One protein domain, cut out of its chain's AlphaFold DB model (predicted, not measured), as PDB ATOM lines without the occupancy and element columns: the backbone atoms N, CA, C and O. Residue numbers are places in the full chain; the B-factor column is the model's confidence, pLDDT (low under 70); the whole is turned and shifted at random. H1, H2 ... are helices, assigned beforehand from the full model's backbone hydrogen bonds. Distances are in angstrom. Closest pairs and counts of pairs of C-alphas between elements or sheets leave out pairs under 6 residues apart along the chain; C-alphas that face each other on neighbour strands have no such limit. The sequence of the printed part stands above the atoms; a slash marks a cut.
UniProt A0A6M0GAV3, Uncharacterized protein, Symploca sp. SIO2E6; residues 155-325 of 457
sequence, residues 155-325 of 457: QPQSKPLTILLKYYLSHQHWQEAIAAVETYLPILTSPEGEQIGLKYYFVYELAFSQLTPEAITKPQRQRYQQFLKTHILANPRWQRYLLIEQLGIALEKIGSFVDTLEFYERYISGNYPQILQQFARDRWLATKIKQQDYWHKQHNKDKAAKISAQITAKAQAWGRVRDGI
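Overview. This is residues 155 to 325 of the 457 residues of an uncharacterized protein of Symploca sp. SIO2E6 (UniProt A0A6M0GAV3). The long helix H8 sits in a row of helices folding back and forth, with H9 packed on it at one end of the domain and H7, H6 and H4 following on its other side. At the opposite end H1, H2 and H3 make an up-and-down bundle, each running against the one before, turned steeply against H4 and H6. The printed part has 171 residues, nine named helices, H1 to H9 in order, and no named strand: all helix. It is compact, with a radius of gyration of the C-alphas of 17.4 A and spans of 54 by 39 by 23 A.

Along the chain. H8, residues 274 to 297, measures 34.7 A from C-alpha 274 at (74.861, -3.247, 45.378). H9 is residues 301 to 317, 24.3 A; H7 257 to 265; H6 244 to 254; H5 236 to 240; H4 218 to 233; H3 192 to 208, 24.9 A; H2 174 to 187; H1 158 to 170, beginning at (81.969, 25.699, 23.212).

Arrangement. H8 forms a hairpin with H9, touching it with residues 285 to 296 alone, closest C-alphas Gln 292 and Ala 304, 4.8 A. H7 forms hairpins with H8, Tyr 264 to Ala 280, 5.1 A between C-alphas, and with H6. H6 touches H4 at a shallow tilt of 21 degrees, closest C-alphas Arg 221 and Ile 254, 6.0 A. H3, with residues 203 to 207 alone, touches H6, closest C-alphas Ala 207 and Ala 250, 4.4 A. H1 touches H2 and H3; H5 is close to H3 but not clearly touching. O i to N i+4 pairs are within hydrogen-bond range throughout H1, H3, H6, H7, H8 and H9, in 8 of 10 in H2, 11 of 12 in H4 and 0 of 1 in H5, where 2 of 2 O i to N i+3 pairs are.

Size, cuts and confidence. The C-alphas of Gln 155 and Gln 316, the farthest apart, are 54.7 A apart. The printed part has no cut and no long link; residues 270 to 275 stand free. No printed residue is under 70 in pLDDT.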
ATOM      1  N   GLN A 155      88.921  32.917  18.142       89.75
ATOM      2  CA  GLN A 155      88.932  31.851  19.147       89.75
ATOM      3  C   GLN A 155      87.701  30.933  19.053       89.75
ATOM      4  O   GLN A 155      86.602  31.397  18.734       89.75
ATOM      5  N   PRO A 156      87.860  29.633  19.373       92.44
ATOM      6  CA  PRO A 156      86.770  28.671  19.320       92.44
ATOM      7  C   PRO A 156      85.746  28.896  20.438       92.44
ATOM      8  O   PRO A 156      86.072  29.263  21.569       92.44
ATOM      9  N   GLN A 157      84.490  28.580  20.129       91.25
ATOM     10  CA  GLN A 157      83.376  28.587  21.078       91.25
ATOM     11  C   GLN A 157      82.987  27.158  21.492       91.25
ATOM     12  O   GLN A 157      83.186  26.196  20.743       91.25
ATOM     13  N   SER A 158      82.367  27.009  22.668       92.00
ATOM     14  CA  SER A 158      81.969  25.699  23.212       92.00
ATOM     15  C   SER A 158      80.983  24.936  22.317       92.00
ATOM     16  O   SER A 158      81.157  23.735  22.090       92.00
ATOM     17  N   LYS A 159      79.954  25.609  21.782       92.56
ATOM     18  CA  LYS A 159      78.902  24.966  20.971       92.56
ATOM     19  C   LYS A 159      79.433  24.395  19.645       92.56
ATOM     20  O   LYS A 159      79.215  23.205  19.422       92.56
ATOM     21  N   PRO A 160      80.156  25.151  18.793       94.38
ATOM     22  CA  PRO A 160      80.762  24.595  17.582       94.38
ATOM     23  C   PRO A 160      81.716  23.436  17.880       94.38
ATOM     24  O   PRO A 160      81.655  22.408  17.210       94.38
ATOM     25  N   LEU A 161      82.537  23.546  18.933       96.25
ATOM     26  CA  LEU A 161      83.447  22.466  19.318       96.25
ATOM     27  C   LEU A 161      82.685  21.210  19.770       96.25
ATOM     28  O   LEU A 161      83.078  20.099  19.434       96.25
ATOM     29  N   THR A 162      81.555  21.365  20.464       95.94
ATOM     30  CA  THR A 162      80.666  20.244  20.818       95.94
ATOM     31  C   THR A 162      80.179  19.508  19.565       95.94
ATOM     32  O   THR A 162      80.222  18.279  19.520       95.94
ATOM     33  N   ILE A 163      79.751  20.250  18.535       96.38
ATOM     34  CA  ILE A 163      79.303  19.682  17.252       96.38
ATOM     35  C   ILE A 163      80.459  18.949  16.563       96.38
ATOM     36  O   ILE A 163      80.278  17.817  16.117       96.38
ATOM     37  N   LEU A 164      81.652  19.553  16.538       98.00
ATOM     38  CA  LEU A 164      82.841  18.967  15.923       98.00
ATOM     39  C   LEU A 164      83.246  17.651  16.600       98.00
ATOM     40  O   LEU A 164      83.483  16.650  15.929       98.00
ATOM     41  N   LEU A 165      83.280  17.627  17.936       97.81
ATOM     42  CA  LEU A 165      83.613  16.421  18.694       97.81
ATOM     43  C   LEU A 165      82.579  15.318  18.474       97.81
ATOM     44  O   LEU A 165      82.954  14.162  18.297       97.81
ATOM     45  N   LYS A 166      81.289  15.667  18.435       96.94
ATOM     46  CA  LYS A 166      80.232  14.706  18.117       96.94
ATOM     47  C   LYS A 166      80.423  14.112  16.721       96.94
ATOM     48  O   LYS A 166      80.351  12.896  16.585       96.94
ATOM     49  N   TYR A 167      80.695  14.957  15.724       97.88
ATOM     50  CA  TYR A 167      80.972  14.539  14.350       97.88
ATOM     51  C   TYR A 167      82.148  13.556  14.291       97.88
ATOM     52  O   TYR A 167      81.992  12.455  13.763       97.88
ATOM     53  N   TYR A 168      83.291  13.902  14.895       98.38
ATOM     54  CA  TYR A 168      84.459  13.024  14.905       98.38
ATOM     55  C   TYR A 168      84.198  11.693  15.604       98.38
ATOM     56  O   TYR A 168      84.614  10.649  15.111       98.38
ATOM     57  N   LEU A 169      83.496  11.702  16.739       97.38
ATOM     58  CA  LEU A 169      83.228  10.480  17.493       97.38
ATOM     59  C   LEU A 169      82.175   9.585  16.823       97.38
ATOM     60  O   LEU A 169      82.276   8.363  16.938       97.38
ATOM     61  N   SER A 170      81.190  10.151  16.115       95.56
ATOM     62  CA  SER A 170      80.183   9.362  15.394       95.56
ATOM     63  C   SER A 170      80.712   8.755  14.094       95.56
ATOM     64  O   SER A 170      80.276   7.667  13.734       95.56
ATOM     65  N   HIS A 171      81.665   9.419  13.430       96.50
ATOM     66  CA  HIS A 171      82.292   8.963  12.178       96.50
ATOM     67  C   HIS A 171      83.674   8.320  12.392       96.50
ATOM     68  O   HIS A 171      84.419   8.083  11.450       96.50
ATOM     69  N   GLN A 172      84.013   7.990  13.644       97.12
ATOM     70  CA  GLN A 172      85.222   7.240  14.009       97.12
ATOM     71  C   GLN A 172      86.558   7.944  13.689       97.12
ATOM     72  O   GLN A 172      87.605   7.307  13.572       97.12
ATOM     73  N   HIS A 173      86.562   9.274  13.622       97.62
ATOM     74  CA  HIS A 173      87.761  10.103  13.469       97.62
ATOM     75  C   HIS A 173      88.474  10.294  14.820       97.62
ATOM     76  O   HIS A 173      88.516  11.382  15.398       97.62
ATOM     77  N   TRP A 174      88.999   9.204  15.386       97.69
ATOM     78  CA  TRP A 174      89.548   9.186  16.750       97.69
ATOM     79  C   TRP A 174      90.773  10.095  16.920       97.69
ATOM     80  O   TRP A 174      90.919  10.769  17.939       97.69
ATOM     81  N   GLN A 175      91.651  10.143  15.915       97.50
ATOM     82  CA  GLN A 175      92.838  11.001  15.939       97.50
ATOM     83  C   GLN A 175      92.449  12.477  16.031       97.50
ATOM     84  O   GLN A 175      93.023  13.234  16.814       97.50
ATOM     85  N   GLU A 176      91.475  12.871  15.223       98.38
ATOM     86  CA  GLU A 176      90.925  14.212  15.159       98.38
ATOM     87  C   GLU A 176      90.207  14.596  16.440       98.38
ATOM     88  O   GLU A 176      90.395  15.706  16.930       98.38
ATOM     89  N   ALA A 177      89.423  13.674  16.998       98.19
ATOM     90  CA  ALA A 177      88.682  13.894  18.228       98.19
ATOM     91  C   ALA A 177      89.614  14.282  19.381       98.19
ATOM     92  O   ALA A 177      89.400  15.313  20.016       98.19
ATOM     93  N   ILE A 178      90.673  13.502  19.631       98.00
ATOM     94  CA  ILE A 178      91.617  13.824  20.708       98.00
ATOM     95  C   ILE A 178      92.458  15.066  20.390       98.00
ATOM     96  O   ILE A 178      92.677  15.887  21.277       98.00
ATOM     97  N   ALA A 179      92.862  15.259  19.129       98.00
ATOM     98  CA  ALA A 179      93.603  16.451  18.720       98.00
ATOM     99  C   ALA A 179      92.791  17.734  18.923       98.00
ATOM    100  O   ALA A 179      93.302  18.692  19.489       98.00
ATOM    101  N   ALA A 180      91.514  17.741  18.544       97.25
ATOM    102  CA  ALA A 180      90.649  18.902  18.715       97.25
ATOM    103  C   ALA A 180      90.461  19.275  20.190       97.25
ATOM    104  O   ALA A 180      90.479  20.455  20.534       97.25
ATOM    105  N   VAL A 181      90.321  18.286  21.079       96.50
ATOM    106  CA  VAL A 181      90.248  18.556  22.520       96.50
ATOM    107  C   VAL A 181      91.557  19.154  23.032       96.50
ATOM    108  O   VAL A 181      91.519  20.141  23.754       96.50
ATOM    109  N   GLU A 182      92.709  18.604  22.655       96.00
ATOM    110  CA  GLU A 182      94.014  19.117  23.096       96.00
ATOM    111  C   GLU A 182      94.310  20.526  22.560       96.00
ATOM    112  O   GLU A 182      94.862  21.352  23.285       96.00
ATOM    113  N   THR A 183      93.923  20.816  21.316       95.44
ATOM    114  CA  THR A 183      94.192  22.099  20.659       95.44
ATOM    115  C   THR A 183      93.228  23.195  21.098       95.44
ATOM    116  O   THR A 183      93.667  24.296  21.420       95.44
ATOM    117  N   TYR A 184      91.919  22.929  21.108       95.25
ATOM    118  CA  TYR A 184      90.924  23.994  21.252       95.25
ATOM    119  C   TYR A 184      90.460  24.202  22.691       95.25
ATOM    120  O   TYR A 184      90.195  25.339  23.072       95.25
ATOM    121  N   LEU A 185      90.388  23.148  23.512       92.69
ATOM    122  CA  LEU A 185      89.908  23.256  24.895       92.69
ATOM    123  C   LEU A 185      90.696  24.279  25.743       92.69
ATOM    124  O   LEU A 185      90.041  25.007  26.487       92.69
ATOM    125  N   PRO A 186      92.042  24.388  25.651       92.00
ATOM    126  CA  PRO A 186      92.806  25.360  26.440       92.00
ATOM    127  C   PRO A 186      92.579  26.826  26.045       92.00
ATOM    128  O   PRO A 186      92.854  27.710  26.850       92.00
ATOM    129  N   ILE A 187      92.102  27.085  24.822       93.12
ATOM    130  CA  ILE A 187      91.937  28.433  24.251       93.12
ATOM    131  C   ILE A 187      90.464  28.824  24.043       93.12
ATOM    132  O   ILE A 187      90.177  29.809  23.366       93.12
ATOM    133  N   LEU A 188      89.522  28.053  24.597       91.62
ATOM    134  CA  LEU A 188      88.092  28.359  24.531       91.62
ATOM    135  C   LEU A 188      87.767  29.666  25.262       91.62
ATOM    136  O   LEU A 188      88.076  29.818  26.442       91.62
ATOM    137  N   THR A 189      87.006  30.545  24.611       85.00
ATOM    138  CA  THR A 189      86.526  31.813  25.199       85.00
ATOM    139  C   THR A 189      85.331  31.631  26.151       85.00
ATOM    140  O   THR A 189      84.772  32.596  26.667       85.00
ATOM    141  N   SER A 190      84.892  30.392  26.379       83.44
ATOM    142  CA  SER A 190      83.711  30.085  27.188       83.44
ATOM    143  C   SER A 190      83.976  30.162  28.700       83.44
ATOM    144  O   SER A 190      85.092  29.862  29.137       83.44
ATOM    145  N   PRO A 191      82.945  30.459  29.524       83.75
ATOM    146  CA  PRO A 191      83.038  30.389  30.982       83.75
ATOM    147  C   PRO A 191      83.580  29.038  31.465       83.75
ATOM    148  O   PRO A 191      83.289  27.998  30.871       83.75
ATOM    149  N   GLU A 192      84.299  29.024  32.591       80.00
ATOM    150  CA  GLU A 192      84.933  27.810  33.134       80.00
ATOM    151  C   GLU A 192      83.947  26.632  33.258       80.00
ATOM    152  O   GLU A 192      84.271  25.496  32.910       80.00
ATOM    153  N   GLY A 193      82.706  26.904  33.680       80.56
ATOM    154  CA  GLY A 193      81.651  25.894  33.785       80.56
ATOM    155  C   GLY A 193      81.309  25.208  32.457       80.56
ATOM    156  O   GLY A 193      81.094  23.997  32.438       80.56
ATOM    157  N   GLU A 194      81.317  25.938  31.339       83.19
ATOM    158  CA  GLU A 194      81.094  25.360  30.008       83.19
ATOM    159  C   GLU A 194      82.281  24.508  29.558       83.19
ATOM    160  O   GLU A 194      82.084  23.426  29.008       83.19
ATOM    161  N   GLN A 195      83.512  24.946  29.836       86.19
ATOM    162  CA  GLN A 195      84.711  24.160  29.524       86.19
ATOM    163  C   GLN A 195      84.736  22.847  30.319       86.19
ATOM    164  O   GLN A 195      85.083  21.788  29.792       86.19
ATOM    165  N   ILE A 196      84.338  22.904  31.592       87.50
ATOM    166  CA  ILE A 196      84.146  21.730  32.445       87.50
ATOM    167  C   ILE A 196      83.060  20.820  31.856       87.50
ATOM    168  O   ILE A 196      83.283  19.618  31.703       87.50
ATOM    169  N   GLY A 197      81.912  21.385  31.475       88.81
ATOM    170  CA  GLY A 197      80.831  20.651  30.823       88.81
ATOM    171  C   GLY A 197      81.296  19.936  29.553       88.81
ATOM    172  O   GLY A 197      80.979  18.763  29.365       88.81
ATOM    173  N   LEU A 198      82.114  20.596  28.730       92.81
ATOM    174  CA  LEU A 198      82.636  20.035  27.488       92.81
ATOM    175  C   LEU A 198      83.616  18.876  27.720       92.81
ATOM    176  O   LEU A 198      83.533  17.860  27.030       92.81
ATOM    177  N   LYS A 199      84.498  18.976  28.724       94.31
ATOM    178  CA  LYS A 199      85.390  17.870  29.129       94.31
ATOM    179  C   LYS A 199      84.588  16.604  29.424       94.31
ATOM    180  O   LYS A 199      84.902  15.529  28.920       94.31
ATOM    181  N   TYR A 200      83.520  16.733  30.208       94.88
ATOM    182  CA  TYR A 200      82.664  15.602  30.561       94.88
ATOM    183  C   TYR A 200      81.697  15.198  29.442       94.88
ATOM    184  O   TYR A 200      81.273  14.043  29.383       94.88
ATOM    185  N   TYR A 201      81.354  16.111  28.533       94.38
ATOM    186  CA  TYR A 201      80.646  15.783  27.300       94.38
ATOM    187  C   TYR A 201      81.483  14.855  26.417       94.38
ATOM    188  O   TYR A 201      80.983  13.814  26.002       94.38
ATOM    189  N   PHE A 202      82.764  15.165  26.222       97.19
ATOM    190  CA  PHE A 202      83.676  14.345  25.427       97.19
ATOM    191  C   PHE A 202      83.791  12.908  25.958       97.19
ATOM    192  O   PHE A 202      83.651  11.952  25.201       97.19
ATOM    193  N   VAL A 203      83.964  12.742  27.273       96.94
ATOM    194  CA  VAL A 203      84.010  11.410  27.907       96.94
ATOM    195  C   VAL A 203      82.690  10.661  27.768       96.94
ATOM    196  O   VAL A 203      82.681   9.457  27.533       96.94
ATOM    197  N   TYR A 204      81.570  11.367  27.905       96.44
ATOM    198  CA  TYR A 204      80.263  10.763  27.698       96.44
ATOM    199  C   TYR A 204      80.107  10.258  26.271       96.44
ATOM    200  O   TYR A 204      79.766   9.099  26.093       96.44
ATOM    201  N   GLU A 205      80.407  11.074  25.260       96.25
ATOM    202  CA  GLU A 205      80.310  10.641  23.863       96.25
ATOM    203  C   GLU A 205      81.260   9.471  23.565       96.25
ATOM    204  O   GLU A 205      80.875   8.546  22.856       96.25
ATOM    205  N   LEU A 206      82.451   9.425  24.178       96.56
ATOM    206  CA  LEU A 206      83.327   8.248  24.104       96.56
ATOM    207  C   LEU A 206      82.663   6.981  24.655       96.56
ATOM    208  O   LEU A 206      82.829   5.915  24.071       96.56
ATOM    209  N   ALA A 207      81.896   7.074  25.743       96.31
ATOM    210  CA  ALA A 207      81.188   5.926  26.308       96.31
ATOM    211  C   ALA A 207      80.129   5.351  25.346       96.31
ATOM    212  O   ALA A 207      79.888   4.143  25.360       96.31
ATOM    213  N   PHE A 208      79.533   6.195  24.496       95.06
ATOM    214  CA  PHE A 208      78.509   5.811  23.512       95.06
ATOM    215  C   PHE A 208      79.044   5.583  22.095       95.06
ATOM    216  O   PHE A 208      78.293   5.120  21.236       95.06
ATOM    217  N   SER A 209      80.308   5.903  21.828       95.50
ATOM    218  CA  SER A 209      80.900   5.749  20.500       95.50
ATOM    219  C   SER A 209      81.152   4.278  20.161       95.50
ATOM    220  O   SER A 209      81.037   3.390  21.005       95.50
ATOM    221  N   GLN A 210      81.561   4.001  18.925       95.12
ATOM    222  CA  GLN A 210      81.999   2.665  18.503       95.12
ATOM    223  C   GLN A 210      83.494   2.408  18.758       95.12
ATOM    224  O   GLN A 210      84.025   1.405  18.294       95.12
ATOM    225  N   LEU A 211      84.177   3.278  19.513       95.94
ATOM    226  CA  LEU A 211      85.597   3.110  19.810       95.94
ATOM    227  C   LEU A 211      85.854   1.762  20.502       95.94
ATOM    228  O   LEU A 211      85.161   1.399  21.464       95.94
ATOM    229  N   THR A 212      86.883   1.065  20.023       94.69
ATOM    230  CA  THR A 212      87.473  -0.128  20.631       94.69
ATOM    231  C   THR A 212      88.975   0.088  20.848       94.69
ATOM    232  O   THR A 212      89.589   0.896  20.141       94.69
ATOM    233  N   PRO A 213      89.607  -0.637  21.790       93.19
ATOM    234  CA  PRO A 213      91.046  -0.536  22.031       93.19
ATOM    235  C   PRO A 213      91.918  -0.771  20.793       93.19
ATOM    236  O   PRO A 213      93.025  -0.232  20.717       93.19
ATOM    237  N   GLU A 214      91.441  -1.595  19.858       92.50
ATOM    238  CA  GLU A 214      92.101  -1.964  18.606       92.50
ATOM    239  C   GLU A 214      91.980  -0.884  17.520       92.50
ATOM    240  O   GLU A 214      92.835  -0.821  16.640       92.50
ATOM    241  N   ALA A 215      90.962  -0.018  17.589       95.25
ATOM    242  CA  ALA A 215      90.722   1.040  16.604       95.25
ATOM    243  C   ALA A 215      91.688   2.234  16.729       95.25
ATOM    244  O   ALA A 215      91.683   3.125  15.882       95.25
ATOM    245  N   ILE A 216      92.513   2.268  17.783       96.50
ATOM    246  CA  ILE A 216      93.498   3.326  18.021       96.50
ATOM    247  C   ILE A 216      94.904   2.769  18.237       96.50
ATOM    248  O   ILE A 216      95.129   1.729  18.859       96.50
ATOM    249  N   THR A 217      95.885   3.522  17.756       95.38
ATOM    250  CA  THR A 217      97.310   3.238  17.931       95.38
ATOM    251  C   THR A 217      97.756   3.451  19.382       95.38
ATOM    252  O   THR A 217      97.110   4.142  20.175       95.38
ATOM    253  N   LYS A 218      98.920   2.901  19.753       93.69
ATOM    254  CA  LYS A 218      99.504   3.110  21.090       93.69
ATOM    255  C   LYS A 218      99.731   4.602  21.425       93.69
ATOM    256  O   LYS A 218      99.364   4.983  22.537       93.69
ATOM    257  N   PRO A 219     100.257   5.458  20.520       96.19
ATOM    258  CA  PRO A 219     100.370   6.897  20.781       96.19
ATOM    259  C   PRO A 219      99.016   7.588  20.994       96.19
ATOM    260  O   PRO A 219      98.867   8.377  21.923       96.19
ATOM    261  N   GLN A 220      97.999   7.255  20.190       96.25
ATOM    262  CA  GLN A 220      96.638   7.774  20.384       96.25
ATOM    263  C   GLN A 220      96.079   7.381  21.748       96.25
ATOM    264  O   GLN A 220      95.579   8.230  22.482       96.25
ATOM    265  N   ARG A 221      96.222   6.106  22.125       96.44
ATOM    266  CA  ARG A 221      95.802   5.608  23.436       96.44
ATOM    267  C   ARG A 221      96.446   6.391  24.577       96.44
ATOM    268  O   ARG A 221      95.750   6.742  25.523       96.44
ATOM    269  N   GLN A 222      97.741   6.693  24.481       96.75
ATOM    270  CA  GLN A 222      98.448   7.491  25.489       96.75
ATOM    271  C   GLN A 222      97.886   8.911  25.607       96.75
ATOM    272  O   GLN A 222      97.724   9.397  26.722       96.75
ATOM    273  N   ARG A 223      97.523   9.551  24.490       97.75
ATOM    274  CA  ARG A 223      96.890  10.881  24.484       97.75
ATOM    275  C   ARG A 223      95.528  10.873  25.176       97.75
ATOM    276  O   ARG A 223      95.301  11.645  26.105       97.75
ATOM    277  N   TYR A 224      94.659   9.924  24.819       98.12
ATOM    278  CA  TYR A 224      93.377   9.731  25.506       98.12
ATOM    279  C   TYR A 224      93.552   9.448  27.003       98.12
ATOM    280  O   TYR A 224      92.858  10.029  27.835       98.12
ATOM    281  N   GLN A 225      94.494   8.570  27.351       96.81
ATOM    282  CA  GLN A 225      94.810   8.227  28.732       96.81
ATOM    283  C   GLN A 225      95.257   9.461  29.522       96.81
ATOM    284  O   GLN A 225      94.748   9.710  30.613       96.81
ATOM    285  N   GLN A 226      96.171  10.251  28.958       96.56
ATOM    286  CA  GLN A 226      96.659  11.478  29.573       96.56
ATOM    287  C   GLN A 226      95.520  12.478  29.781       96.56
ATOM    288  O   GLN A 226      95.361  12.999  30.884       96.56
ATOM    289  N   PHE A 227      94.679  12.683  28.763       96.88
ATOM    290  CA  PHE A 227      93.516  13.556  28.869       96.88
ATOM    291  C   PHE A 227      92.586  13.129  30.016       96.88
ATOM    292  O   PHE A 227      92.243  13.945  30.877       96.88
ATOM    293  N   LEU A 228      92.211  11.843  30.076       96.44
ATOM    294  CA  LEU A 228      91.338  11.321  31.129       96.44
ATOM    295  C   LEU A 228      91.977  11.453  32.514       96.44
ATOM    296  O   LEU A 228      91.302  11.872  33.453       96.44
ATOM    297  N   LYS A 229      93.271  11.149  32.662       92.62
ATOM    298  CA  LYS A 229      93.977  11.297  33.942       92.62
ATOM    299  C   LYS A 229      93.983  12.740  34.421       92.62
ATOM    300  O   LYS A 229      93.528  13.014  35.529       92.62
ATOM    301  N   THR A 230      94.473  13.647  33.584       91.31
ATOM    302  CA  THR A 230      94.720  15.039  33.962       91.31
ATOM    303  C   THR A 230      93.431  15.824  34.153       91.31
ATOM    304  O   THR A 230      93.332  16.615  35.087       91.31
ATOM    305  N   HIS A 231      92.429  15.620  33.295       91.81
ATOM    306  CA  HIS A 231      91.250  16.489  33.272       91.81
ATOM    307  C   HIS A 231      89.998  15.875  33.896       91.81
ATOM    308  O   HIS A 231      89.082  16.620  34.245       91.81
ATOM    309  N   ILE A 232      89.944  14.548  34.043       94.44
ATOM    310  CA  ILE A 232      88.737  13.842  34.488       94.44
ATOM    311  C   ILE A 232      88.990  13.153  35.825       94.44
ATOM    312  O   ILE A 232      88.405  13.550  36.828       94.44
ATOM    313  N   LEU A 233      89.889  12.168  35.874       89.44
ATOM    314  CA  LEU A 233      90.121  11.334  37.058       89.44
ATOM    315  C   LEU A 233      90.755  12.097  38.226       89.44
ATOM    316  O   LEU A 233      90.446  11.785  39.376       89.44
ATOM    317  N   ALA A 234      91.586  13.104  37.948       86.25
ATOM    318  CA  ALA A 234      92.172  13.965  38.976       86.25
ATOM    319  C   ALA A 234      91.142  14.862  39.689       86.25
ATOM    320  O   ALA A 234      91.436  15.398  40.754       86.25
ATOM    321  N   ASN A 235      89.934  15.036  39.135       83.88
ATOM    322  CA  ASN A 235      88.923  15.928  39.694       83.88
ATOM    323  C   ASN A 235      87.625  15.177  40.037       83.88
ATOM    324  O   ASN A 235      86.819  14.929  39.139       83.88
ATOM    325  N   PRO A 236      87.329  14.900  41.323       79.31
ATOM    326  CA  PRO A 236      86.164  14.106  41.726       79.31
ATOM    327  C   PRO A 236      84.811  14.727  41.333       79.31
ATOM    328  O   PRO A 236      83.784  14.048  41.370       79.31
ATOM    329  N   ARG A 237      84.782  15.996  40.892       83.00
ATOM    330  CA  ARG A 237      83.572  16.664  40.384       83.00
ATOM    331  C   ARG A 237      82.973  15.996  39.144       83.00
ATOM    332  O   ARG A 237      81.816  16.285  38.845       83.00
ATOM    333  N   TRP A 238      83.688  15.098  38.460       89.38
ATOM    334  CA  TRP A 238      83.151  14.356  37.312       89.38
ATOM    335  C   TRP A 238      81.856  13.603  37.641       89.38
ATOM    336  O   TRP A 238      80.991  13.492  36.777       89.38
ATOM    337  N   GLN A 239      81.657  13.181  38.896       89.19
ATOM    338  CA  GLN A 239      80.440  12.490  39.357       89.19
ATOM    339  C   GLN A 239      79.172  13.352  39.239       89.19
ATOM    340  O   GLN A 239      78.059  12.836  39.253       89.19
ATOM    341  N   ARG A 240      79.322  14.675  39.095       86.56
ATOM    342  CA  ARG A 240      78.206  15.597  38.833       86.56
ATOM    343  C   ARG A 240      77.743  15.576  37.373       86.56
ATOM    344  O   ARG A 240      76.671  16.086  37.078       86.56
ATOM    345  N   TYR A 241      78.547  15.013  36.472       91.06
ATOM    346  CA  TYR A 241      78.335  15.072  35.024       91.06
ATOM    347  C   TYR A 241      78.295  13.692  34.364       91.06
ATOM    348  O   TYR A 241      77.706  13.542  33.293       91.06
ATOM    349  N   LEU A 242      78.925  12.692  34.978       94.31
ATOM    350  CA  LEU A 242      79.055  11.340  34.454       94.31
ATOM    351  C   LEU A 242      78.614  10.327  35.501       94.31
ATOM    352  O   LEU A 242      78.957  10.443  36.678       94.31
ATOM    353  N   LEU A 243      77.899   9.309  35.038       93.50
ATOM    354  CA  LEU A 243      77.707   8.079  35.795       93.50
ATOM    355  C   LEU A 243      79.021   7.281  35.827       93.50
ATOM    356  O   LEU A 243      79.858   7.406  34.926       93.50
ATOM    357  N   ILE A 244      79.198   6.444  36.848       93.50
ATOM    358  CA  ILE A 244      80.390   5.588  36.983       93.50
ATOM    359  C   ILE A 244      80.507   4.654  35.781       93.50
ATOM    360  O   ILE A 244      81.597   4.457  35.252       93.50
ATOM    361  N   GLU A 245      79.372   4.150  35.309       95.12
ATOM    362  CA  GLU A 245      79.242   3.307  34.132       95.12
ATOM    363  C   GLU A 245      79.766   4.013  32.879       95.12
ATOM    364  O   GLU A 245      80.536   3.431  32.123       95.12
ATOM    365  N   GLN A 246      79.414   5.287  32.683       96.44
ATOM    366  CA  GLN A 246      79.838   6.065  31.514       96.44
ATOM    367  C   GLN A 246      81.361   6.258  31.507       96.44
ATOM    368  O   GLN A 246      82.018   6.005  30.500       96.44
ATOM    369  N   LEU A 247      81.941   6.657  32.643       96.44
ATOM    370  CA  LEU A 247      83.385   6.864  32.749       96.44
ATOM    371  C   LEU A 247      84.173   5.547  32.664       96.44
ATOM    372  O   LEU A 247      85.174   5.482  31.952       96.44
ATOM    373  N   GLY A 248      83.712   4.494  33.342       96.62
ATOM    374  CA  GLY A 248      84.335   3.171  33.289       96.62
ATOM    375  C   GLY A 248      84.351   2.598  31.873       96.62
ATOM    376  O   GLY A 248      85.375   2.103  31.407       96.62
ATOM    377  N   ILE A 249      83.253   2.759  31.134       96.94
ATOM    378  CA  ILE A 249      83.147   2.263  29.759       96.94
ATOM    379  C   ILE A 249      84.003   3.086  28.797       96.94
ATOM    380  O   ILE A 249      84.646   2.506  27.924       96.94
ATOM    381  N   ALA A 250      84.093   4.406  28.976       97.38
ATOM    382  CA  ALA A 250      85.039   5.218  28.214       97.38
ATOM    383  C   ALA A 250      86.499   4.767  28.444       97.38
ATOM    384  O   ALA A 250      87.255   4.637  27.481       97.38
ATOM    385  N   LEU A 251      86.881   4.460  29.693       97.38
ATOM    386  CA  LEU A 251      88.205   3.918  30.035       97.38
ATOM    387  C   LEU A 251      88.462   2.549  29.384       97.38
ATOM    388  O   LEU A 251      89.536   2.308  28.824       97.38
ATOM    389  N   GLU A 252      87.460   1.672  29.384       96.88
ATOM    390  CA  GLU A 252      87.545   0.384  28.699       96.88
ATOM    391  C   GLU A 252      87.713   0.533  27.185       96.88
ATOM    392  O   GLU A 252      88.523  -0.183  26.593       96.88
ATOM    393  N   LYS A 253      86.984   1.462  26.555       96.00
ATOM    394  CA  LYS A 253      87.021   1.690  25.102       96.00
ATOM    395  C   LYS A 253      88.367   2.212  24.616       96.00
ATOM    396  O   LYS A 253      88.806   1.817  23.544       96.00
ATOM    397  N   ILE A 254      89.059   3.036  25.407       96.44
ATOM    398  CA  ILE A 254      90.422   3.470  25.059       96.44
ATOM    399  C   ILE A 254      91.457   2.346  25.256       96.44
ATOM    400  O   ILE A 254      92.542   2.388  24.678       96.44
ATOM    401  N   GLY A 255      91.151   1.329  26.070       93.69
ATOM    402  CA  GLY A 255      92.048   0.203  26.335       93.69
ATOM    403  C   GLY A 255      93.177   0.497  27.327       93.69
ATOM    404  O   GLY A 255      94.234  -0.135  27.253       93.69
ATOM    405  N   SER A 256      92.996   1.450  28.252       90.94
ATOM    406  CA  SER A 256      93.958   1.673  29.344       90.94
ATOM    407  C   SER A 256      93.692   0.695  30.489       90.94
ATOM    408  O   SER A 256      92.961   1.010  31.428       90.94
ATOM    409  N   PHE A 257      94.261  -0.514  30.419       93.19
ATOM    410  CA  PHE A 257      93.975  -1.566  31.405       93.19
ATOM    411  C   PHE A 257      94.250  -1.134  32.850       93.19
ATOM    412  O   PHE A 257      93.414  -1.374  33.711       93.19
ATOM    413  N   VAL A 258      95.397  -0.502  33.121       91.69
ATOM    414  CA  VAL A 258      95.802  -0.138  34.491       91.69
ATOM    415  C   VAL A 258      94.801   0.837  35.110       91.69
ATOM    416  O   VAL A 258      94.223   0.535  36.147       91.69
ATOM    417  N   ASP A 259      94.514   1.941  34.423       92.25
ATOM    418  CA  ASP A 259      93.626   2.978  34.964       92.25
ATOM    419  C   ASP A 259      92.180   2.500  35.063       92.25
ATOM    420  O   ASP A 259      91.462   2.878  35.982       92.25
ATOM    421  N   THR A 260      91.751   1.654  34.124       96.50
ATOM    422  CA  THR A 260      90.412   1.054  34.147       96.50
ATOM    423  C   THR A 260      90.239   0.163  35.377       96.50
ATOM    424  O   THR A 260      89.222   0.237  36.064       96.50
ATOM    425  N   LEU A 261      91.239  -0.673  35.678       96.12
ATOM    426  CA  LEU A 261      91.203  -1.565  36.836       96.12
ATOM    427  C   LEU A 261      91.238  -0.770  38.144       96.12
ATOM    428  O   LEU A 261      90.372  -0.983  38.991       96.12
ATOM    429  N   GLU A 262      92.163   0.187  38.271       94.06
ATOM    430  CA  GLU A 262      92.252   1.083  39.435       94.06
ATOM    431  C   GLU A 262      90.964   1.888  39.647       94.06
ATOM    432  O   GLU A 262      90.571   2.164  40.781       94.06
ATOM    433  N   PHE A 263      90.293   2.279  38.560       95.31
ATOM    434  CA  PHE A 263      89.009   2.959  38.628       95.31
ATOM    435  C   PHE A 263      87.931   2.050  39.226       95.31
ATOM    436  O   PHE A 263      87.303   2.430  40.215       95.31
ATOM    437  N   TYR A 264      87.734   0.844  38.683       96.06
ATOM    438  CA  TYR A 264      86.709  -0.077  39.183       96.06
ATOM    439  C   TYR A 264      86.990  -0.575  40.604       96.06
ATOM    440  O   TYR A 264      86.051  -0.739  41.383       96.06
ATOM    441  N   GLU A 265      88.258  -0.746  40.988       93.31
ATOM    442  CA  GLU A 265      88.664  -1.154  42.342       93.31
ATOM    443  C   GLU A 265      88.163  -0.207  43.443       93.31
ATOM    444  O   GLU A 265      87.958  -0.636  44.578       93.31
ATOM    445  N   ARG A 266      87.869   1.056  43.117       92.44
ATOM    446  CA  ARG A 266      87.272   2.011  44.064       92.44
ATOM    447  C   ARG A 266      85.805   1.712  44.377       92.44
ATOM    448  O   ARG A 266      85.295   2.199  45.378       92.44
ATOM    449  N   TYR A 267      85.132   0.929  43.533       93.12
ATOM    450  CA  TYR A 267      83.686   0.698  43.580       93.12
ATOM    451  C   TYR A 267      83.300  -0.765  43.826       93.12
ATOM    452  O   TYR A 267      82.126  -1.054  44.039       93.12
ATOM    453  N   ILE A 268      84.255  -1.703  43.839       90.06
ATOM    454  CA  ILE A 268      83.977  -3.128  44.108       90.06
ATOM    455  C   ILE A 268      83.573  -3.414  45.564       90.06
ATOM    456  O   ILE A 268      83.029  -4.486  45.843       90.06
ATOM    457  N   SER A 269      83.850  -2.495  46.492       80.19
ATOM    458  CA  SER A 269      83.567  -2.612  47.928       80.19
ATOM    459  C   SER A 269      83.313  -1.239  48.553       80.19
ATOM    460  O   SER A 269      83.729  -0.226  48.000       80.19
ATOM    461  N   GLY A 270      82.673  -1.202  49.723       82.19
ATOM    462  CA  GLY A 270      82.380   0.031  50.461       82.19
ATOM    463  C   GLY A 270      80.885   0.342  50.522       82.19
ATOM    464  O   GLY A 270      80.049  -0.527  50.275       82.19
ATOM    465  N   ASN A 271      80.546   1.587  50.857       83.81
ATOM    466  CA  ASN A 271      79.162   2.038  51.010       83.81
ATOM    467  C   ASN A 271      78.566   2.523  49.672       83.81
ATOM    468  O   ASN A 271      78.171   3.679  49.528       83.81
ATOM    469  N   TYR A 272      78.573   1.644  48.668       86.25
ATOM    470  CA  TYR A 272      77.987   1.886  47.345       86.25
ATOM    471  C   TYR A 272      76.759   0.995  47.123       86.25
ATOM    472  O   TYR A 272      76.733  -0.120  47.649       86.25
ATOM    473  N   PRO A 273      75.769   1.411  46.310       87.06
ATOM    474  CA  PRO A 273      74.649   0.549  45.945       87.06
ATOM    475  C   PRO A 273      75.115  -0.800  45.384       87.06
ATOM    476  O   PRO A 273      76.050  -0.855  44.585       87.06
ATOM    477  N   GLN A 274      74.448  -1.891  45.764       88.25
ATOM    478  CA  GLN A 274      74.861  -3.247  45.378       88.25
ATOM    479  C   GLN A 274      74.940  -3.433  43.854       88.25
ATOM    480  O   GLN A 274      75.872  -4.069  43.370       88.25
ATOM    481  N   ILE A 275      74.015  -2.826  43.105       89.50
ATOM    482  CA  ILE A 275      73.996  -2.838  41.631       89.50
ATOM    483  C   ILE A 275      75.294  -2.250  41.063       89.50
ATOM    484  O   ILE A 275      75.906  -2.830  40.172       89.50
ATOM    485  N   LEU A 276      75.755  -1.134  41.626       89.44
ATOM    486  CA  LEU A 276      76.983  -0.470  41.202       89.44
ATOM    487  C   LEU A 276      78.226  -1.302  41.550       89.44
ATOM    488  O   LEU A 276      79.142  -1.414  40.737       89.44
ATOM    489  N   GLN A 277      78.250  -1.918  42.736       91.94
ATOM    490  CA  GLN A 277      79.347  -2.813  43.115       91.94
ATOM    491  C   GLN A 277      79.423  -4.026  42.187       91.94
ATOM    492  O   GLN A 277      80.511  -4.427  41.780       91.94
ATOM    493  N   GLN A 278      78.272  -4.608  41.840       92.50
ATOM    494  CA  GLN A 278      78.186  -5.716  40.893       92.50
ATOM    495  C   GLN A 278      78.673  -5.297  39.508       92.50
ATOM    496  O   GLN A 278      79.544  -5.966  38.960       92.50
ATOM    497  N   PHE A 279      78.209  -4.151  39.003       93.69
ATOM    498  CA  PHE A 279      78.694  -3.581  37.750       93.69
ATOM    499  C   PHE A 279      80.224  -3.437  37.751       93.69
ATOM    500  O   PHE A 279      80.891  -3.957  36.859       93.69
ATOM    501  N   ALA A 280      80.800  -2.806  38.779       95.25
ATOM    502  CA  ALA A 280      82.246  -2.609  38.876       95.25
ATOM    503  C   ALA A 280      83.020  -3.938  38.925       95.25
ATOM    504  O   ALA A 280      84.048  -4.067  38.266       95.25
ATOM    505  N   ARG A 281      82.525  -4.943  39.662       95.69
ATOM    506  CA  ARG A 281      83.134  -6.286  39.725       95.69
ATOM    507  C   ARG A 281      83.106  -6.985  38.367       95.69
ATOM    508  O   ARG A 281      84.133  -7.508  37.935       95.69
ATOM    509  N   ASP A 282      81.965  -6.955  37.683       95.19
ATOM    510  CA  ASP A 282      81.786  -7.601  36.381       95.19
ATOM    511  C   ASP A 282      82.680  -6.942  35.322       95.19
ATOM    512  O   ASP A 282      83.389  -7.629  34.582       95.19
ATOM    513  N   ARG A 283      82.739  -5.603  35.303       96.62
ATOM    514  CA  ARG A 283      83.616  -4.863  34.386       96.62
ATOM    515  C   ARG A 283      85.101  -5.001  34.723       96.62
ATOM    516  O   ARG A 283      85.924  -5.077  33.807       96.62
ATOM    517  N   TRP A 284      85.466  -5.104  36.002       97.44
ATOM    518  CA  TRP A 284      86.842  -5.401  36.414       97.44
ATOM    519  C   TRP A 284      87.284  -6.783  35.912       97.44
ATOM    520  O   TRP A 284      88.362  -6.901  35.323       97.44
ATOM    521  N   LEU A 285      86.437  -7.815  36.057       97.38
ATOM    522  CA  LEU A 285      86.709  -9.158  35.525       97.38
ATOM    523  C   LEU A 285      86.843  -9.135  33.999       97.38
ATOM    524  O   LEU A 285      87.834  -9.641  33.476       97.38
ATOM    525  N   ALA A 286      85.910  -8.491  33.291       96.69
ATOM    526  CA  ALA A 286      85.969  -8.345  31.835       96.69
ATOM    527  C   ALA A 286      87.275  -7.666  31.382       96.69
ATOM    528  O   ALA A 286      87.936  -8.122  30.449       96.69
ATOM    529  N   THR A 287      87.693  -6.608  32.081       96.94
ATOM    530  CA  THR A 287      88.946  -5.890  31.800       96.94
ATOM    531  C   THR A 287      90.172  -6.775  32.033       96.94
ATOM    532  O   THR A 287      91.099  -6.763  31.222       96.94
ATOM    533  N   LYS A 288      90.189  -7.588  33.099       96.81
ATOM    534  CA  LYS A 288      91.267  -8.558  33.343       96.81
ATOM    535  C   LYS A 288      91.320  -9.661  32.292       96.81
ATOM    536  O   LYS A 288      92.421 -10.026  31.893       96.81
ATOM    537  N   ILE A 289      90.177 -10.162  31.827       95.69
ATOM    538  CA  ILE A 289      90.132 -11.163  30.752       95.69
ATOM    539  C   ILE A 289      90.727 -10.568  29.467       95.69
ATOM    540  O   ILE A 289      91.661 -11.136  28.911       95.69
ATOM    541  N   LYS A 290      90.328  -9.348  29.081       94.81
ATOM    542  CA  LYS A 290      90.949  -8.633  27.948       94.81
ATOM    543  C   LYS A 290      92.459  -8.431  28.136       94.81
ATOM    544  O   LYS A 290      93.233  -8.563  27.189       94.81
ATOM    545  N   GLN A 291      92.899  -8.123  29.360       95.19
ATOM    546  CA  GLN A 291      94.320  -7.993  29.692       95.19
ATOM    547  C   GLN A 291      95.063  -9.331  29.540       95.19
ATOM    548  O   GLN A 291      96.190  -9.349  29.043       95.19
ATOM    549  N   GLN A 292      94.454 -10.444  29.950       95.44
ATOM    550  CA  GLN A 292      94.983 -11.791  29.746       95.44
ATOM    551  C   GLN A 292      95.123 -12.104  28.250       95.44
ATOM    552  O   GLN A 292      96.204 -12.508  27.818       95.44
ATOM    553  N   ASP A 293      94.078 -11.854  27.460       93.75
ATOM    554  CA  ASP A 293      94.068 -12.095  26.014       93.75
ATOM    555  C   ASP A 293      95.144 -11.280  25.295       93.75
ATOM    556  O   ASP A 293      95.840 -11.789  24.415       93.75
ATOM    557  N   TYR A 294      95.347 -10.027  25.711       92.31
ATOM    558  CA  TYR A 294      96.445  -9.200  25.221       92.31
ATOM    559  C   TYR A 294      97.811  -9.871  25.443       92.31
ATOM    560  O   TYR A 294      98.616  -9.948  24.517       92.31
ATOM    561  N   TRP A 295      98.085 -10.394  26.643       93.69
ATOM    562  CA  TRP A 295      99.362 -11.063  26.918       93.69
ATOM    563  C   TRP A 295      99.502 -12.409  26.207       93.69
ATOM    564  O   TRP A 295     100.614 -12.754  25.805       93.69
ATOM    565  N   HIS A 296      98.401 -13.131  25.983       93.31
ATOM    566  CA  HIS A 296      98.400 -14.312  25.121       93.31
ATOM    567  C   HIS A 296      98.790 -13.962  23.680       93.31
ATOM    568  O   HIS A 296      99.669 -14.620  23.125       93.31
ATOM    569  N   LYS A 297      98.215 -12.893  23.110       92.56
ATOM    570  CA  LYS A 297      98.573 -12.385  21.771       92.56
ATOM    571  C   LYS A 297     100.033 -11.928  21.682       92.56
ATOM    572  O   LYS A 297     100.641 -12.034  20.628       92.56
ATOM    573  N   GLN A 298     100.610 -11.460  22.789       92.00
ATOM    574  CA  GLN A 298     102.030 -11.095  22.902       92.00
ATOM    575  C   GLN A 298     102.943 -12.287  23.257       92.00
ATOM    576  O   GLN A 298     104.101 -12.088  23.617       92.00
ATOM    577  N   HIS A 299     102.425 -13.520  23.227       93.38
ATOM    578  CA  HIS A 299     103.135 -14.756  23.575       93.38
ATOM    579  C   HIS A 299     103.768 -14.779  24.984       93.38
ATOM    580  O   HIS A 299     104.644 -15.597  25.267       93.38
ATOM    581  N   ASN A 300     103.292 -13.944  25.916       94.62
ATOM    582  CA  ASN A 300     103.784 -13.898  27.294       94.62
ATOM    583  C   ASN A 300     102.921 -14.778  28.214       94.62
ATOM    584  O   ASN A 300     102.026 -14.296  28.918       94.62
ATOM    585  N   LYS A 301     103.188 -16.089  28.182       93.25
ATOM    586  CA  LYS A 301     102.404 -17.103  28.909       93.25
ATOM    587  C   LYS A 301     102.432 -16.907  30.428       93.25
ATOM    588  O   LYS A 301     101.393 -17.060  31.064       93.25
ATOM    589  N   ASP A 302     103.563 -16.491  30.995       94.50
ATOM    590  CA  ASP A 302     103.709 -16.322  32.447       94.50
ATOM    591  C   ASP A 302     102.832 -15.191  32.990       94.50
ATOM    592  O   ASP A 302     102.140 -15.353  33.999       94.50
ATOM    593  N   LYS A 303     102.818 -14.033  32.313       94.12
ATOM    594  CA  LYS A 303     101.933 -12.923  32.698       94.12
ATOM    595  C   LYS A 303     100.467 -13.300  32.528       94.12
ATOM    596  O   LYS A 303      99.667 -13.002  33.414       94.12
ATOM    597  N   ALA A 304     100.125 -13.973  31.432       94.44
ATOM    598  CA  ALA A 304      98.761 -14.423  31.190       94.44
ATOM    599  C   ALA A 304      98.286 -15.417  32.269       94.44
ATOM    600  O   ALA A 304      97.184 -15.262  32.794       94.44
ATOM    601  N   ALA A 305      99.133 -16.367  32.684       94.75
ATOM    602  CA  ALA A 305      98.832 -17.315  33.758       94.75
ATOM    603  C   ALA A 305      98.629 -16.618  35.117       94.75
ATOM    604  O   ALA A 305      97.655 -16.902  35.816       94.75
ATOM    605  N   LYS A 306      99.486 -15.644  35.465       96.06
ATOM    606  CA  LYS A 306      99.324 -14.830  36.686       96.06
ATOM    607  C   LYS A 306      97.997 -14.070  36.698       96.06
ATOM    608  O   LYS A 306      97.322 -14.032  37.725       96.06
ATOM    609  N   ILE A 307      97.608 -13.482  35.566       95.50
ATOM    610  CA  ILE A 307      96.318 -12.791  35.439       95.50
ATOM    611  C   ILE A 307      95.162 -13.791  35.540       95.50
ATOM    612  O   ILE A 307      94.200 -13.519  36.253       95.50
ATOM    613  N   SER A 308      95.277 -14.968  34.918       95.31
ATOM    614  CA  SER A 308      94.273 -16.034  35.022       95.31
ATOM    615  C   SER A 308      94.008 -16.431  36.475       95.31
ATOM    616  O   SER A 308      92.853 -16.562  36.869       95.31
ATOM    617  N   ALA A 309      95.060 -16.581  37.286       95.25
ATOM    618  CA  ALA A 309      94.924 -16.899  38.706       95.25
ATOM    619  C   ALA A 309      94.192 -15.785  39.481       95.25
ATOM    620  O   ALA A 309      93.322 -16.077  40.301       95.25
ATOM    621  N   GLN A 310      94.484 -14.510  39.184       95.62
ATOM    622  CA  GLN A 310      93.777 -13.368  39.782       95.62
ATOM    623  C   GLN A 310      92.292 -13.343  39.401       95.62
ATOM    624  O   GLN A 310      91.452 -13.092  40.265       95.62
ATOM    625  N   ILE A 311      91.971 -13.610  38.129       95.69
ATOM    626  CA  ILE A 311      90.589 -13.689  37.639       95.69
ATOM    627  C   ILE A 311      89.836 -14.774  38.406       95.69
ATOM    628  O   ILE A 311      88.790 -14.479  38.975       95.69
ATOM    629  N   THR A 312      90.379 -15.995  38.481       94.81
ATOM    630  CA  THR A 312      89.735 -17.115  39.183       94.81
ATOM    631  C   THR A 312      89.499 -16.797  40.658       94.81
ATOM    632  O   THR A 312      88.379 -16.950  41.140       94.81
ATOM    633  N   ALA A 313      90.517 -16.288  41.361       95.12
ATOM    634  CA  ALA A 313      90.403 -15.958  42.780       95.12
ATOM    635  C   ALA A 313      89.338 -14.877  43.046       95.12
ATOM    636  O   ALA A 313      88.530 -15.008  43.964       95.12
ATOM    637  N   LYS A 314      89.300 -13.810  42.233       95.19
ATOM    638  CA  LYS A 314      88.310 -12.731  42.383       95.19
ATOM    639  C   LYS A 314      86.906 -13.160  41.963       95.19
ATOM    640  O   LYS A 314      85.954 -12.821  42.656       95.19
ATOM    641  N   ALA A 315      86.772 -13.930  40.885       93.94
ATOM    642  CA  ALA A 315      85.487 -14.465  40.442       93.94
ATOM    643  C   ALA A 315      84.861 -15.364  41.520       93.94
ATOM    644  O   ALA A 315      83.697 -15.172  41.866       93.94
ATOM    645  N   GLN A 316      85.650 -16.254  42.136       93.75
ATOM    646  CA  GLN A 316      85.210 -17.072  43.272       93.75
ATOM    647  C   GLN A 316      84.804 -16.212  44.474       93.75
ATOM    648  O   GLN A 316      83.701 -16.371  44.993       93.75
ATOM    649  N   ALA A 317      85.645 -15.251  44.876       93.56
ATOM    650  CA  ALA A 317      85.357 -14.363  46.005       93.56
ATOM    651  C   ALA A 317      84.091 -13.509  45.806       93.56
ATOM    652  O   ALA A 317      83.455 -13.103  46.776       93.56
ATOM    653  N   TRP A 318      83.724 -13.216  44.558       94.00
ATOM    654  CA  TRP A 318      82.543 -12.423  44.217       94.00
ATOM    655  C   TRP A 318      81.333 -13.261  43.791       94.00
ATOM    656  O   TRP A 318      80.307 -12.679  43.440       94.00
ATOM    657  N   GLY A 319      81.431 -14.596  43.820       91.50
ATOM    658  CA  GLY A 319      80.346 -15.491  43.408       91.50
ATOM    659  C   GLY A 319      79.980 -15.362  41.926       91.50
ATOM    660  O   GLY A 319      78.802 -15.365  41.576       91.50
ATOM    661  N   ARG A 320      80.976 -15.187  41.050       89.00
ATOM    662  CA  ARG A 320      80.810 -15.040  39.596       89.00
ATOM    663  C   ARG A 320      81.416 -16.215  38.835       89.00
ATOM    664  O   ARG A 320      82.481 -16.716  39.190       89.00
ATOM    665  N   VAL A 321      80.763 -16.612  37.743       85.75
ATOM    666  CA  VAL A 321      81.273 -17.622  36.806       85.75
ATOM    667  C   VAL A 321      82.033 -16.917  35.689       85.75
ATOM    668  O   VAL A 321      81.479 -16.037  35.036       85.75
ATOM    669  N   ARG A 322      83.293 -17.308  35.465       82.44
ATOM    670  CA  ARG A 322      84.179 -16.694  34.460       82.44
ATOM    671  C   ARG A 322      83.551 -16.669  33.064       82.44
ATOM    672  O   ARG A 322      83.542 -15.617  32.435       82.44
ATOM    673  N   ASP A 323      83.006 -17.797  32.622       81.31
ATOM    674  CA  ASP A 323      82.484 -17.965  31.258       81.31
ATOM    675  C   ASP A 323      81.169 -17.204  31.019       81.31
ATOM    676  O   ASP A 323      80.746 -17.034  29.881       81.31
ATOM    677  N   GLY A 324      80.535 -16.697  32.084       84.69
ATOM    678  CA  GLY A 324      79.346 -15.848  32.003       84.69
ATOM    679  C   GLY A 324      79.643 -14.345  31.943       84.69
ATOM    680  O   GLY A 324      78.706 -13.550  31.869       84.69
ATOM    681  N   ILE A 325      80.912 -13.921  32.014       90.50
ATOM    682  CA  ILE A 325      81.276 -12.498  31.997       90.50
ATOM    683  C   ILE A 325      81.301 -11.979  30.557       90.50
ATOM    684  O   ILE A 325      82.172 -12.338  29.768       90.50
TER     685      ILE A 325